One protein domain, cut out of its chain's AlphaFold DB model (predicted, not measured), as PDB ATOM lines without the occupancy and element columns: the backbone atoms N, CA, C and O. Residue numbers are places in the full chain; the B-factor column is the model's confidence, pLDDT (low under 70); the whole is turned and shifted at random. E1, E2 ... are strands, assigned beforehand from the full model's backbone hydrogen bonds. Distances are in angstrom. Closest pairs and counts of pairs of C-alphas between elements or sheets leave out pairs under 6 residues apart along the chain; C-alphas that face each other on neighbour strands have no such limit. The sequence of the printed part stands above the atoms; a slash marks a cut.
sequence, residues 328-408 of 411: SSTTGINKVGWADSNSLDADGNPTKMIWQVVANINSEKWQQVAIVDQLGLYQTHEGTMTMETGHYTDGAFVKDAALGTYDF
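What this domain is: This is residues 328 to 408 of the 411 residues of the protein "Big_8 domain-containing protein" of Lactiplantibacillus plantarum (UniProt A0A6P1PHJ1). Two strand hairpins make a loose, open frame: a straight one, E1 and E2, runs along the long axis, and a longer, strongly bent one, E4 and E5, passes it at an angle on the E2 side. A lone strand, E3, lies off to another side, and the loop of residues 340 to 352 extends the straight hairpin to one end of the model. The printed part has 81 residues with five named strands, E1 to E5, in that order, and no named helix; the class is all strand, with two antiparallel sheets of two strands. It is loose, with a radius of gyration of the C-alphas of 15.0 A, and elongated, spanning 47 by 30 by 25 A.

Where its parts are: E1, residues 333 to 339, begins with C-alpha 333 at (-51.007, -28.134, -7.780) and is 20.6 A long. E2, residues 353 to 359, measures 19.3 A. E3 is residues 370 to 374. E4, residues 384 to 393, and E5, residues 396 to 407, each measure 26.1 A; E5 ends with C-alpha 407 at (-36.008, -42.103, -15.974).

How they stand to each other: E1 and E2 form an antiparallel hairpin at 166 degrees, with N 336 and O 356 within hydrogen-bond range at 2.9 A. E3 pairs with no named strand; it is only just apart from E2, their closest C-alphas 8.5 A apart. E4 is near E2, with 12 pairs of C-alphas within 10 A. E4 and E5 form an antiparallel hairpin, with N 398 and O 391 at 2.8 A; E4 bends by 63 degrees at residue 389 and E5 by 87 degrees at residue 400.

The domain as a whole: The C-alphas farthest apart, of Ala 346 and Lys 365, are 47.8 A apart. The printed part has no cut. The link E1 to E2 is long. Residues 365 to 370, of which 370 belongs to E3, stand free. Residues 328 to 332, 376 to 378 and 395 have pLDDT under 70.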
ATOM      1  N   SER A 328     -57.482 -20.736 -10.777       58.59
ATOM      2  CA  SER A 328     -57.694 -21.144  -9.386       58.59
ATOM      3  C   SER A 328     -56.404 -20.986  -8.571       58.59
ATOM      4  O   SER A 328     -55.530 -21.856  -8.585       58.59
ATOM      5  N   SER A 329     -56.294 -19.881  -7.830       51.78
ATOM      6  CA  SER A 329     -55.189 -19.618  -6.890       51.78
ATOM      7  C   SER A 329     -55.245 -20.460  -5.608       51.78
ATOM      8  O   SER A 329     -54.318 -20.416  -4.807       51.78
ATOM      9  N   THR A 330     -56.314 -21.232  -5.401       50.06
ATOM     10  CA  THR A 330     -56.479 -22.147  -4.260       50.06
ATOM     11  C   THR A 330     -55.958 -23.557  -4.540       50.06
ATOM     12  O   THR A 330     -55.944 -24.393  -3.638       50.06
ATOM     13  N   THR A 331     -55.531 -23.846  -5.772       60.34
ATOM     14  CA  THR A 331     -55.073 -25.184  -6.168       60.34
ATOM     15  C   THR A 331     -53.667 -25.444  -5.632       60.34
ATOM     16  O   THR A 331     -52.723 -24.750  -5.997       60.34
ATOM     17  N   GLY A 332     -53.497 -26.487  -4.814       69.44
ATOM     18  CA  GLY A 332     -52.179 -26.891  -4.309       69.44
ATOM     19  C   GLY A 332     -51.229 -27.414  -5.397       69.44
ATOM     20  O   GLY A 332     -50.046 -27.623  -5.131       69.44
ATOM     21  N   ILE A 333     -51.734 -27.627  -6.615       74.38
ATOM     22  CA  ILE A 333     -51.007 -28.134  -7.780       74.38
ATOM     23  C   ILE A 333     -51.423 -27.338  -9.015       74.38
ATOM     24  O   ILE A 333     -52.605 -27.062  -9.207       74.38
ATOM     25  N   ASN A 334     -50.466 -27.060  -9.892       75.19
ATOM     26  CA  ASN A 334     -50.695 -26.623 -11.260       75.19
ATOM     27  C   ASN A 334     -50.035 -27.626 -12.221       75.19
ATOM     28  O   ASN A 334     -48.895 -28.038 -11.993       75.19
ATOM     29  N   LYS A 335     -50.731 -28.001 -13.296       78.19
ATOM     30  CA  LYS A 335     -50.186 -28.787 -14.409       78.19
ATOM     31  C   LYS A 335     -50.452 -28.020 -15.695       78.19
ATOM     32  O   LYS A 335     -51.602 -27.788 -16.048       78.19
ATOM     33  N   VAL A 336     -49.383 -27.669 -16.396       74.56
ATOM     34  CA  VAL A 336     -49.432 -27.022 -17.710       74.56
ATOM     35  C   VAL A 336     -48.669 -27.874 -18.714       74.56
ATOM     36  O   VAL A 336     -47.773 -28.635 -18.343       74.56
ATOM     37  N   GLY A 337     -49.020 -27.768 -19.989       77.75
ATOM     38  CA  GLY A 337     -48.313 -28.476 -21.045       77.75
ATOM     39  C   GLY A 337     -48.348 -27.725 -22.361       77.75
ATOM     40  O   GLY A 337     -49.225 -26.898 -22.597       77.75
ATOM     41  N   TRP A 338     -47.366 -28.011 -23.202       75.56
ATOM     42  CA  TRP A 338     -47.220 -27.422 -24.526       75.56
ATOM     43  C   TRP A 338     -46.615 -28.446 -25.483       75.56
ATOM     44  O   TRP A 338     -45.899 -29.359 -25.070       75.56
ATOM     45  N   ALA A 339     -46.902 -28.300 -26.771       80.00
ATOM     46  CA  ALA A 339     -46.267 -29.115 -27.794       80.00
ATOM     47  C   ALA A 339     -44.777 -28.764 -27.932       80.00
ATOM     48  O   ALA A 339     -44.407 -27.587 -27.921       80.00
ATOM     49  N   ASP A 340     -43.925 -29.771 -28.126       83.44
ATOM     50  CA  ASP A 340     -42.556 -29.536 -28.581       83.44
ATOM     51  C   ASP A 340     -42.590 -29.182 -30.073       83.44
ATOM     52  O   ASP A 340     -42.817 -30.040 -30.930       83.44
ATOM     53  N   SER A 341     -42.350 -27.910 -30.389       78.19
ATOM     54  CA  SER A 341     -42.340 -27.383 -31.759       78.19
ATOM     55  C   SER A 341     -41.262 -27.994 -32.660       78.19
ATOM     56  O   SER A 341     -41.326 -27.828 -33.875       78.19
ATOM     57  N   ASN A 342     -40.291 -28.718 -32.094       86.50
ATOM     58  CA  ASN A 342     -39.254 -29.431 -32.842       86.50
ATOM     59  C   ASN A 342     -39.667 -30.871 -33.199       86.50
ATOM     60  O   ASN A 342     -38.964 -31.542 -33.952       86.50
ATOM     61  N   SER A 343     -40.791 -31.357 -32.662       86.19
ATOM     62  CA  SER A 343     -41.226 -32.756 -32.752       86.19
ATOM     63  C   SER A 343     -42.217 -33.027 -33.890       86.19
ATOM     64  O   SER A 343     -43.164 -33.785 -33.714       86.19
ATOM     65  N   LEU A 344     -42.066 -32.394 -35.051       82.75
ATOM     66  CA  LEU A 344     -43.107 -32.436 -36.087       82.75
ATOM     67  C   LEU A 344     -43.118 -33.750 -36.892       82.75
ATOM     68  O   LEU A 344     -42.063 -34.297 -37.221       82.75
ATOM     69  N   ASP A 345     -44.315 -34.233 -37.231       82.31
ATOM     70  CA  ASP A 345     -44.531 -35.284 -38.229       82.31
ATOM     71  C   ASP A 345     -44.403 -34.747 -39.674       82.31
ATOM     72  O   ASP A 345     -44.028 -33.596 -39.910       82.31
ATOM     73  N   ALA A 346     -44.685 -35.602 -40.663       79.75
ATOM     74  CA  ALA A 346     -44.586 -35.245 -42.081       79.75
ATOM     75  C   ALA A 346     -45.598 -34.173 -42.530       79.75
ATOM     76  O   ALA A 346     -45.342 -33.486 -43.520       79.75
ATOM     77  N   ASP A 347     -46.708 -34.024 -41.803       72.12
ATOM     78  CA  ASP A 347     -47.784 -33.070 -42.075       72.12
ATOM     79  C   ASP A 347     -47.633 -31.778 -41.239       72.12
ATOM     80  O   ASP A 347     -48.395 -30.826 -41.408       72.12
ATOM     81  N   GLY A 348     -46.612 -31.710 -40.375       70.88
ATOM     82  CA  GLY A 348     -46.290 -30.554 -39.539       70.88
ATOM     83  C   GLY A 348     -46.927 -30.571 -38.144       70.88
ATOM     84  O   GLY A 348     -46.839 -29.566 -37.436       70.88
ATOM     85  N   ASN A 349     -47.544 -31.678 -37.719       74.62
ATOM     86  CA  ASN A 349     -48.170 -31.789 -36.400       74.62
ATOM     87  C   ASN A 349     -47.147 -32.219 -35.335       74.62
ATOM     88  O   ASN A 349     -46.353 -33.127 -35.586       74.62
ATOM     89  N   PRO A 350     -47.160 -31.640 -34.121       77.38
ATOM     90  CA  PRO A 350     -46.291 -32.095 -33.043       77.38
ATOM     91  C   PRO A 350     -46.610 -33.514 -32.559       77.38
ATOM     92  O   PRO A 350     -47.752 -33.844 -32.239       77.38
ATOM     93  N   THR A 351     -45.563 -34.323 -32.426       85.69
ATOM     94  CA  THR A 351     -45.607 -35.715 -31.952       85.69
ATOM     95  C   THR A 351     -45.279 -35.849 -30.465       85.69
ATOM     96  O   THR A 351     -45.528 -36.902 -29.879       85.69
ATOM     97  N   LYS A 352     -44.752 -34.793 -29.826       85.50
ATOM     98  CA  LYS A 352     -44.413 -34.768 -28.396       85.50
ATOM     99  C   LYS A 352     -45.049 -33.582 -27.677       85.50
ATOM    100  O   LYS A 352     -45.091 -32.462 -28.184       85.50
ATOM    101  N   MET A 353     -45.476 -33.840 -26.445       81.00
ATOM    102  CA  MET A 353     -45.949 -32.840 -25.488       81.00
ATOM    103  C   MET A 353     -44.984 -32.789 -24.303       81.00
ATOM    104  O   MET A 353     -44.573 -33.828 -23.785       81.00
ATOM    105  N   ILE A 354     -44.657 -31.583 -23.853       83.38
ATOM    106  CA  ILE A 354     -43.926 -31.332 -22.612       83.38
ATOM    107  C   ILE A 354     -44.960 -30.987 -21.539       83.38
ATOM    108  O   ILE A 354     -45.845 -30.167 -21.774       83.38
ATOM    109  N   TRP A 355     -44.839 -31.606 -20.365       83.88
ATOM    110  CA  TRP A 355     -45.677 -31.325 -19.200       83.88
ATOM    111  C   TRP A 355     -44.824 -30.769 -18.062       83.88
ATOM    112  O   TRP A 355     -43.823 -31.374 -17.681       83.88
ATOM    113  N   GLN A 356     -45.257 -29.656 -17.476       83.31
ATOM    114  CA  GLN A 356     -44.725 -29.122 -16.229       83.31
ATOM    115  C   GLN A 356     -45.783 -29.285 -15.136       83.31
ATOM    116  O   GLN A 356     -46.925 -28.855 -15.295       83.31
ATOM    117  N   VAL A 357     -45.392 -29.883 -14.013       84.25
ATOM    118  CA  VAL A 357     -46.216 -29.980 -12.804       84.25
ATOM    119  C   VAL A 357     -45.509 -29.218 -11.693       84.25
ATOM    120  O   VAL A 357     -44.368 -29.533 -11.362       84.25
ATOM    121  N   VAL A 358     -46.184 -28.232 -11.102       81.25
ATOM    122  CA  VAL A 358     -45.733 -27.566  -9.875       81.25
ATOM    123  C   VAL A 358     -46.704 -27.931  -8.767       81.25
ATOM    124  O   VAL A 358     -47.899 -27.668  -8.870       81.25
ATOM    125  N   ALA A 359     -46.196 -28.553  -7.711       84.88
ATOM    126  CA  ALA A 359     -46.980 -28.995  -6.568       84.88
ATOM    127  C   ALA A 359     -46.529 -28.275  -5.292       84.88
ATOM    128  O   ALA A 359     -45.385 -27.839  -5.184       84.88
ATOM    129  N   ASN A 360     -47.439 -28.177  -4.326       81.31
ATOM    130  CA  ASN A 360     -47.292 -27.437  -3.079       81.31
ATOM    131  C   ASN A 360     -47.042 -25.927  -3.268       81.31
ATOM    132  O   ASN A 360     -46.223 -25.324  -2.575       81.31
ATOM    133  N   ILE A 361     -47.769 -25.305  -4.203       78.50
ATOM    134  CA  ILE A 361     -47.628 -23.875  -4.552       78.50
ATOM    135  C   ILE A 361     -47.811 -22.966  -3.321       78.50
ATOM    136  O   ILE A 361     -47.111 -21.969  -3.167       78.50
ATOM    137  N   ASN A 362     -48.689 -23.361  -2.396       76.12
ATOM    138  CA  ASN A 362     -48.985 -22.638  -1.156       76.12
ATOM    139  C   ASN A 362     -47.924 -22.811  -0.046       76.12
ATOM    140  O   ASN A 362     -48.082 -22.243   1.034       76.12
ATOM    141  N   SER A 363     -46.858 -23.597  -0.270       80.06
ATOM    142  CA  SER A 363     -45.841 -23.937   0.745       80.06
ATOM    143  C   SER A 363     -46.421 -24.567   2.027       80.06
ATOM    144  O   SER A 363     -45.958 -24.324   3.144       80.06
ATOM    145  N   GLU A 364     -47.450 -25.397   1.870       81.06
ATOM    146  CA  GLU A 364     -48.077 -26.160   2.945       81.06
ATOM    147  C   GLU A 364     -47.164 -27.289   3.458       81.06
ATOM    148  O   GLU A 364     -46.215 -27.734   2.807       81.06
ATOM    149  N   LYS A 365     -47.467 -27.801   4.655       82.81
ATOM    150  CA  LYS A 365     -46.769 -28.961   5.224       82.81
ATOM    151  C   LYS A 365     -47.428 -30.253   4.758       82.81
ATOM    152  O   LYS A 365     -48.360 -30.731   5.400       82.81
ATOM    153  N   TRP A 366     -46.918 -30.827   3.677       79.75
ATOM    154  CA  TRP A 366     -47.338 -32.144   3.202       79.75
ATOM    155  C   TRP A 366     -46.395 -33.248   3.703       79.75
ATOM    156  O   TRP A 366     -45.200 -33.025   3.903       79.75
ATOM    157  N   GLN A 367     -46.926 -34.456   3.894       80.56
ATOM    158  CA  GLN A 367     -46.160 -35.657   4.239       80.56
ATOM    159  C   GLN A 367     -46.625 -36.836   3.380       80.56
ATOM    160  O   GLN A 367     -47.766 -36.844   2.927       80.56
ATOM    161  N   GLN A 368     -45.730 -37.813   3.158       80.38
ATOM    162  CA  GLN A 368     -46.018 -39.053   2.414       80.38
ATOM    163  C   GLN A 368     -46.777 -38.792   1.092       80.38
ATOM    164  O   GLN A 368     -47.844 -39.341   0.828       80.38
ATOM    165  N   VAL A 369     -46.233 -37.874   0.290       77.81
ATOM    166  CA  VAL A 369     -46.891 -37.313  -0.897       77.81
ATOM    167  C   VAL A 369     -46.761 -38.256  -2.092       77.81
ATOM    168  O   VAL A 369     -45.646 -38.636  -2.448       77.81
ATOM    169  N   ALA A 370     -47.879 -38.569  -2.752       79.75
ATOM    170  CA  ALA A 370     -47.905 -39.321  -4.005       79.75
ATOM    171  C   ALA A 370     -48.611 -38.519  -5.113       79.75
ATOM    172  O   ALA A 370     -49.833 -38.376  -5.106       79.75
ATOM    173  N   ILE A 371     -47.832 -38.008  -6.072       75.62
ATOM    174  CA  ILE A 371     -48.320 -37.338  -7.288       75.62
ATOM    175  C   ILE A 371     -48.418 -38.390  -8.401       75.62
ATOM    176  O   ILE A 371     -47.412 -39.020  -8.725       75.62
ATOM    177  N   VAL A 372     -49.610 -38.589  -8.975       76.31
ATOM    178  CA  VAL A 372     -49.880 -39.621  -9.992       76.31
ATOM    179  C   VAL A 372     -50.487 -38.992 -11.244       76.31
ATOM    180  O   VAL A 372     -51.650 -38.594 -11.248       76.31
ATOM    181  N   ASP A 373     -49.698 -38.928 -12.316       75.94
ATOM    182  CA  ASP A 373     -50.104 -38.421 -13.632       75.94
ATOM    183  C   ASP A 373     -50.557 -39.587 -14.528       75.94
ATOM    184  O   ASP A 373     -49.752 -40.458 -14.866       75.94
ATOM    185  N   GLN A 374     -51.845 -39.645 -14.886       75.56
ATOM    186  CA  GLN A 374     -52.386 -40.680 -15.776       75.56
ATOM    187  C   GLN A 374     -52.421 -40.172 -17.219       75.56
ATOM    188  O   GLN A 374     -53.329 -39.432 -17.605       75.56
ATOM    189  N   LEU A 375     -51.435 -40.586 -18.019       72.38
ATOM    190  CA  LEU A 375     -51.389 -40.294 -19.453       72.38
ATOM    191  C   LEU A 375     -52.615 -40.863 -20.187       72.38
ATOM    192  O   LEU A 375     -53.155 -41.911 -19.825       72.38
ATOM    193  N   GLY A 376     -53.048 -40.168 -21.244       67.44
ATOM    194  CA  GLY A 376     -54.190 -40.592 -22.056       67.44
ATOM    195  C   GLY A 376     -53.940 -41.905 -22.814       67.44
ATOM    196  O   GLY A 376     -52.801 -42.294 -23.048       67.44
ATOM    197  N   LEU A 377     -55.017 -42.554 -23.274       57.66
ATOM    198  CA  LEU A 377     -55.023 -43.907 -23.873       57.66
ATOM    199  C   LEU A 377     -54.070 -44.124 -25.076       57.66
ATOM    200  O   LEU A 377     -53.816 -45.264 -25.456       57.66
ATOM    201  N   TYR A 378     -53.547 -43.047 -25.669       68.75
ATOM    202  CA  TYR A 378     -52.633 -43.056 -26.819       68.75
ATOM    203  C   TYR A 378     -51.345 -42.250 -26.573       68.75
ATOM    204  O   TYR A 378     -50.719 -41.781 -27.518       68.75
ATOM    205  N   GLN A 379     -50.967 -42.047 -25.308       75.12
ATOM    206  CA  GLN A 379     -49.765 -41.315 -24.907       75.12
ATOM    207  C   GLN A 379     -48.782 -42.244 -24.183       75.12
ATOM    208  O   GLN A 379     -49.169 -43.057 -23.345       75.12
ATOM    209  N   THR A 380     -47.496 -42.081 -24.476       77.94
ATOM    210  CA  THR A 380     -46.376 -42.737 -23.791       77.94
ATOM    211  C   THR A 380     -45.406 -41.680 -23.267       77.94
ATOM    212  O   THR A 380     -45.371 -40.551 -23.755       77.94
ATOM    213  N   HIS A 381     -44.600 -42.032 -22.265       78.69
ATOM    214  CA  HIS A 381     -43.462 -41.212 -21.851       78.69
ATOM    215  C   HIS A 381     -42.214 -41.595 -22.666       78.69
ATOM    216  O   HIS A 381     -41.906 -42.777 -22.818       78.69
ATOM    217  N   GLU A 382     -41.454 -40.614 -23.158       71.06
ATOM    218  CA  GLU A 382     -40.272 -40.857 -24.012       71.06
ATOM    219  C   GLU A 382     -38.953 -40.305 -23.443       71.06
ATOM    220  O   GLU A 382     -38.033 -39.974 -24.192       71.06
ATOM    221  N   GLY A 383     -38.818 -40.169 -22.122       73.31
ATOM    222  CA  GLY A 383     -37.568 -39.642 -21.577       73.31
ATOM    223  C   GLY A 383     -37.476 -39.589 -20.063       73.31
ATOM    224  O   GLY A 383     -37.847 -40.529 -19.361       73.31
ATOM    225  N   THR A 384     -36.938 -38.472 -19.582       78.00
ATOM    226  CA  THR A 384     -36.641 -38.229 -18.173       78.00
ATOM    227  C   THR A 384     -37.568 -37.175 -17.580       78.00
ATOM    228  O   THR A 384     -37.973 -36.229 -18.253       78.00
ATOM    229  N   MET A 385     -37.863 -37.313 -16.292       85.38
ATOM    230  CA  MET A 385     -38.455 -36.271 -15.465       85.38
ATOM    231  C   MET A 385     -37.345 -35.536 -14.709       85.38
ATOM    232  O   MET A 385     -36.609 -36.144 -13.929       85.38
ATOM    233  N   THR A 386     -37.237 -34.224 -14.894       87.94
ATOM    234  CA  THR A 386     -36.442 -33.350 -14.021       87.94
ATOM    235  C   THR A 386     -37.292 -32.900 -12.839       87.94
ATOM    236  O   THR A 386     -38.396 -32.395 -13.037       87.94
ATOM    237  N   MET A 387     -36.781 -33.049 -11.618       89.19
ATOM    238  CA  MET A 387     -37.454 -32.599 -10.398       89.19
ATOM    239  C   MET A 387     -36.664 -31.455  -9.759       89.19
ATOM    240  O   MET A 387     -35.442 -31.535  -9.621       89.19
ATOM    241  N   GLU A 388     -37.357 -30.386  -9.378       91.94
ATOM    242  CA  GLU A 388     -36.759 -29.118  -8.951       91.94
ATOM    243  C   GLU A 388     -37.569 -28.492  -7.809       91.94
ATOM    244  O   GLU A 388     -38.768 -28.739  -7.684       91.94
ATOM    245  N   THR A 389     -36.923 -27.668  -6.984       91.38
ATOM    246  CA  THR A 389     -37.597 -26.765  -6.040       91.38
ATOM    247  C   THR A 389     -37.534 -25.340  -6.562       91.38
ATOM    248  O   THR A 389     -36.565 -24.958  -7.224       91.38
ATOM    249  N   GLY A 390     -38.542 -24.539  -6.238       88.81
ATOM    250  CA  GLY A 390     -38.651 -23.160  -6.686       88.81
ATOM    251  C   GLY A 390     -39.870 -22.465  -6.094       88.81
ATOM    252  O   GLY A 390     -40.634 -23.062  -5.333       88.81
ATOM    253  N   HIS A 391     -40.073 -21.217  -6.497       82.56
ATOM    254  CA  HIS A 391     -41.174 -20.357  -6.072       82.56
ATOM    255  C   HIS A 391     -41.706 -19.546  -7.261       82.56
ATOM    256  O   HIS A 391     -41.000 -19.336  -8.243       82.56
ATOM    257  N   TYR A 392     -42.951 -19.073  -7.198       75.81
ATOM    258  CA  TYR A 392     -43.494 -18.190  -8.235       75.81
ATOM    259  C   TYR A 392     -43.201 -16.716  -7.924       75.81
ATOM    260  O   TYR A 392     -43.485 -16.247  -6.824       75.81
ATOM    261  N   THR A 393     -42.694 -15.982  -8.916       74.88
ATOM    262  CA  THR A 393     -42.572 -14.514  -8.909       74.88
ATOM    263  C   THR A 393     -43.240 -13.976 -10.171       74.88
ATOM    264  O   THR A 393     -42.931 -14.441 -11.264       74.88
ATOM    265  N   ASP A 394     -44.188 -13.046 -10.030       71.69
ATOM    266  CA  ASP A 394     -44.935 -12.424 -11.142       71.69
ATOM    267  C   ASP A 394     -45.524 -13.424 -12.166       71.69
ATOM    268  O   ASP A 394     -45.562 -13.176 -13.369       71.69
ATOM    269  N   GLY A 395     -45.980 -14.589 -11.687       67.31
ATOM    270  CA  GLY A 395     -46.547 -15.663 -12.516       67.31
ATOM    271  C   GLY A 395     -45.517 -16.585 -13.191       67.31
ATOM    272  O   GLY A 395     -45.901 -17.616 -13.738       67.31
ATOM    273  N   ALA A 396     -44.219 -16.289 -13.095       70.25
ATOM    274  CA  ALA A 396     -43.138 -17.147 -13.577       70.25
ATOM    275  C   ALA A 396     -42.558 -18.023 -12.451       70.25
ATOM    276  O   ALA A 396     -42.364 -17.559 -11.326       70.25
ATOM    277  N   PHE A 397     -42.258 -19.289 -12.751       77.75
ATOM    278  CA  PHE A 397     -41.576 -20.184 -11.812       77.75
ATOM    279  C   PHE A 397     -40.071 -19.881 -11.784       77.75
ATOM    280  O   PHE A 397     -39.390 -19.960 -12.807       77.75
ATOM    281  N   VAL A 398     -39.555 -19.556 -10.601       84.06
ATOM    282  CA  VAL A 398     -38.142 -19.301 -10.316       84.06
ATOM    283  C   VAL A 398     -37.561 -20.532  -9.630       84.06
ATOM    284  O   VAL A 398     -37.998 -20.917  -8.548       84.06
ATOM    285  N   LYS A 399     -36.571 -21.157 -10.268       88.94
ATOM    286  CA  LYS A 399     -35.868 -22.334  -9.751       88.94
ATOM    287  C   LYS A 399     -34.892 -21.955  -8.635       88.94
ATOM    288  O   LYS A 399     -33.994 -21.148  -8.858       88.94
ATOM    289  N   ASP A 400     -34.994 -22.649  -7.506       90.38
ATOM    290  CA  ASP A 400     -34.054 -22.564  -6.384       90.38
ATOM    291  C   ASP A 400     -32.997 -23.682  -6.437       90.38
ATOM    292  O   ASP A 400     -31.805 -23.426  -6.257       90.38
ATOM    293  N   ALA A 401     -33.400 -24.932  -6.710       92.00
ATOM    294  CA  ALA A 401     -32.483 -26.075  -6.776       92.00
ATOM    295  C   ALA A 401     -32.993 -27.200  -7.691       92.00
ATOM    296  O   ALA A 401     -34.193 -27.399  -7.857       92.00
ATOM    297  N   ALA A 402     -32.069 -27.979  -8.258       90.81
ATOM    298  CA  ALA A 402     -32.387 -29.253  -8.903       90.81
ATOM    299  C   ALA A 402     -32.297 -30.390  -7.873       90.81
ATOM    300  O   ALA A 402     -31.300 -30.491  -7.159       90.81
ATOM    301  N   LEU A 403     -33.315 -31.249  -7.819       86.88
ATOM    302  CA  LEU A 403     -33.341 -32.449  -6.975       86.88
ATOM    303  C   LEU A 403     -32.829 -33.686  -7.726       86.88
ATOM    304  O   LEU A 403     -32.224 -34.566  -7.116       86.88
ATOM    305  N   GLY A 404     -33.017 -33.731  -9.047       87.44
ATOM    306  CA  GLY A 404     -32.449 -34.769  -9.899       87.44
ATOM    307  C   GLY A 404     -33.143 -34.901 -11.250       87.44
ATOM    308  O   GLY A 404     -34.136 -34.231 -11.533       87.44
ATOM    309  N   THR A 405     -32.610 -35.814 -12.056       87.06
ATOM    310  CA  THR A 405     -33.202 -36.286 -13.309       87.06
ATOM    311  C   THR A 405     -33.475 -37.778 -13.153       87.06
ATOM    312  O   THR A 405     -32.589 -38.517 -12.723       87.06
ATOM    313  N   TYR A 406     -34.691 -38.210 -13.475       83.88
ATOM    314  CA  TYR A 406     -35.179 -39.569 -13.243       83.88
ATOM    315  C   TYR A 406     -35.732 -40.152 -14.540       83.88
ATOM    316  O   TYR A 406     -36.532 -39.501 -15.206       83.88
ATOM    317  N   ASP A 407     -35.357 -41.379 -14.883       81.25
ATOM    318  CA  ASP A 407     -36.008 -42.103 -15.974       81.25
ATOM    319  C   ASP A 407     -37.414 -42.546 -15.549       81.25
ATOM    320  O   ASP A 407     -37.616 -43.033 -14.431       81.25
ATOM    321  N   PHE A 408     -38.396 -42.428 -16.446       72.38
ATOM    322  CA  PHE A 408     -39.673 -43.106 -16.244       72.38
ATOM    323  C   PHE A 408     -39.465 -44.617 -16.411       72.38
ATOM    324  O   PHE A 408     -39.069 -45.091 -17.477       72.38
TER     325      PHE A 408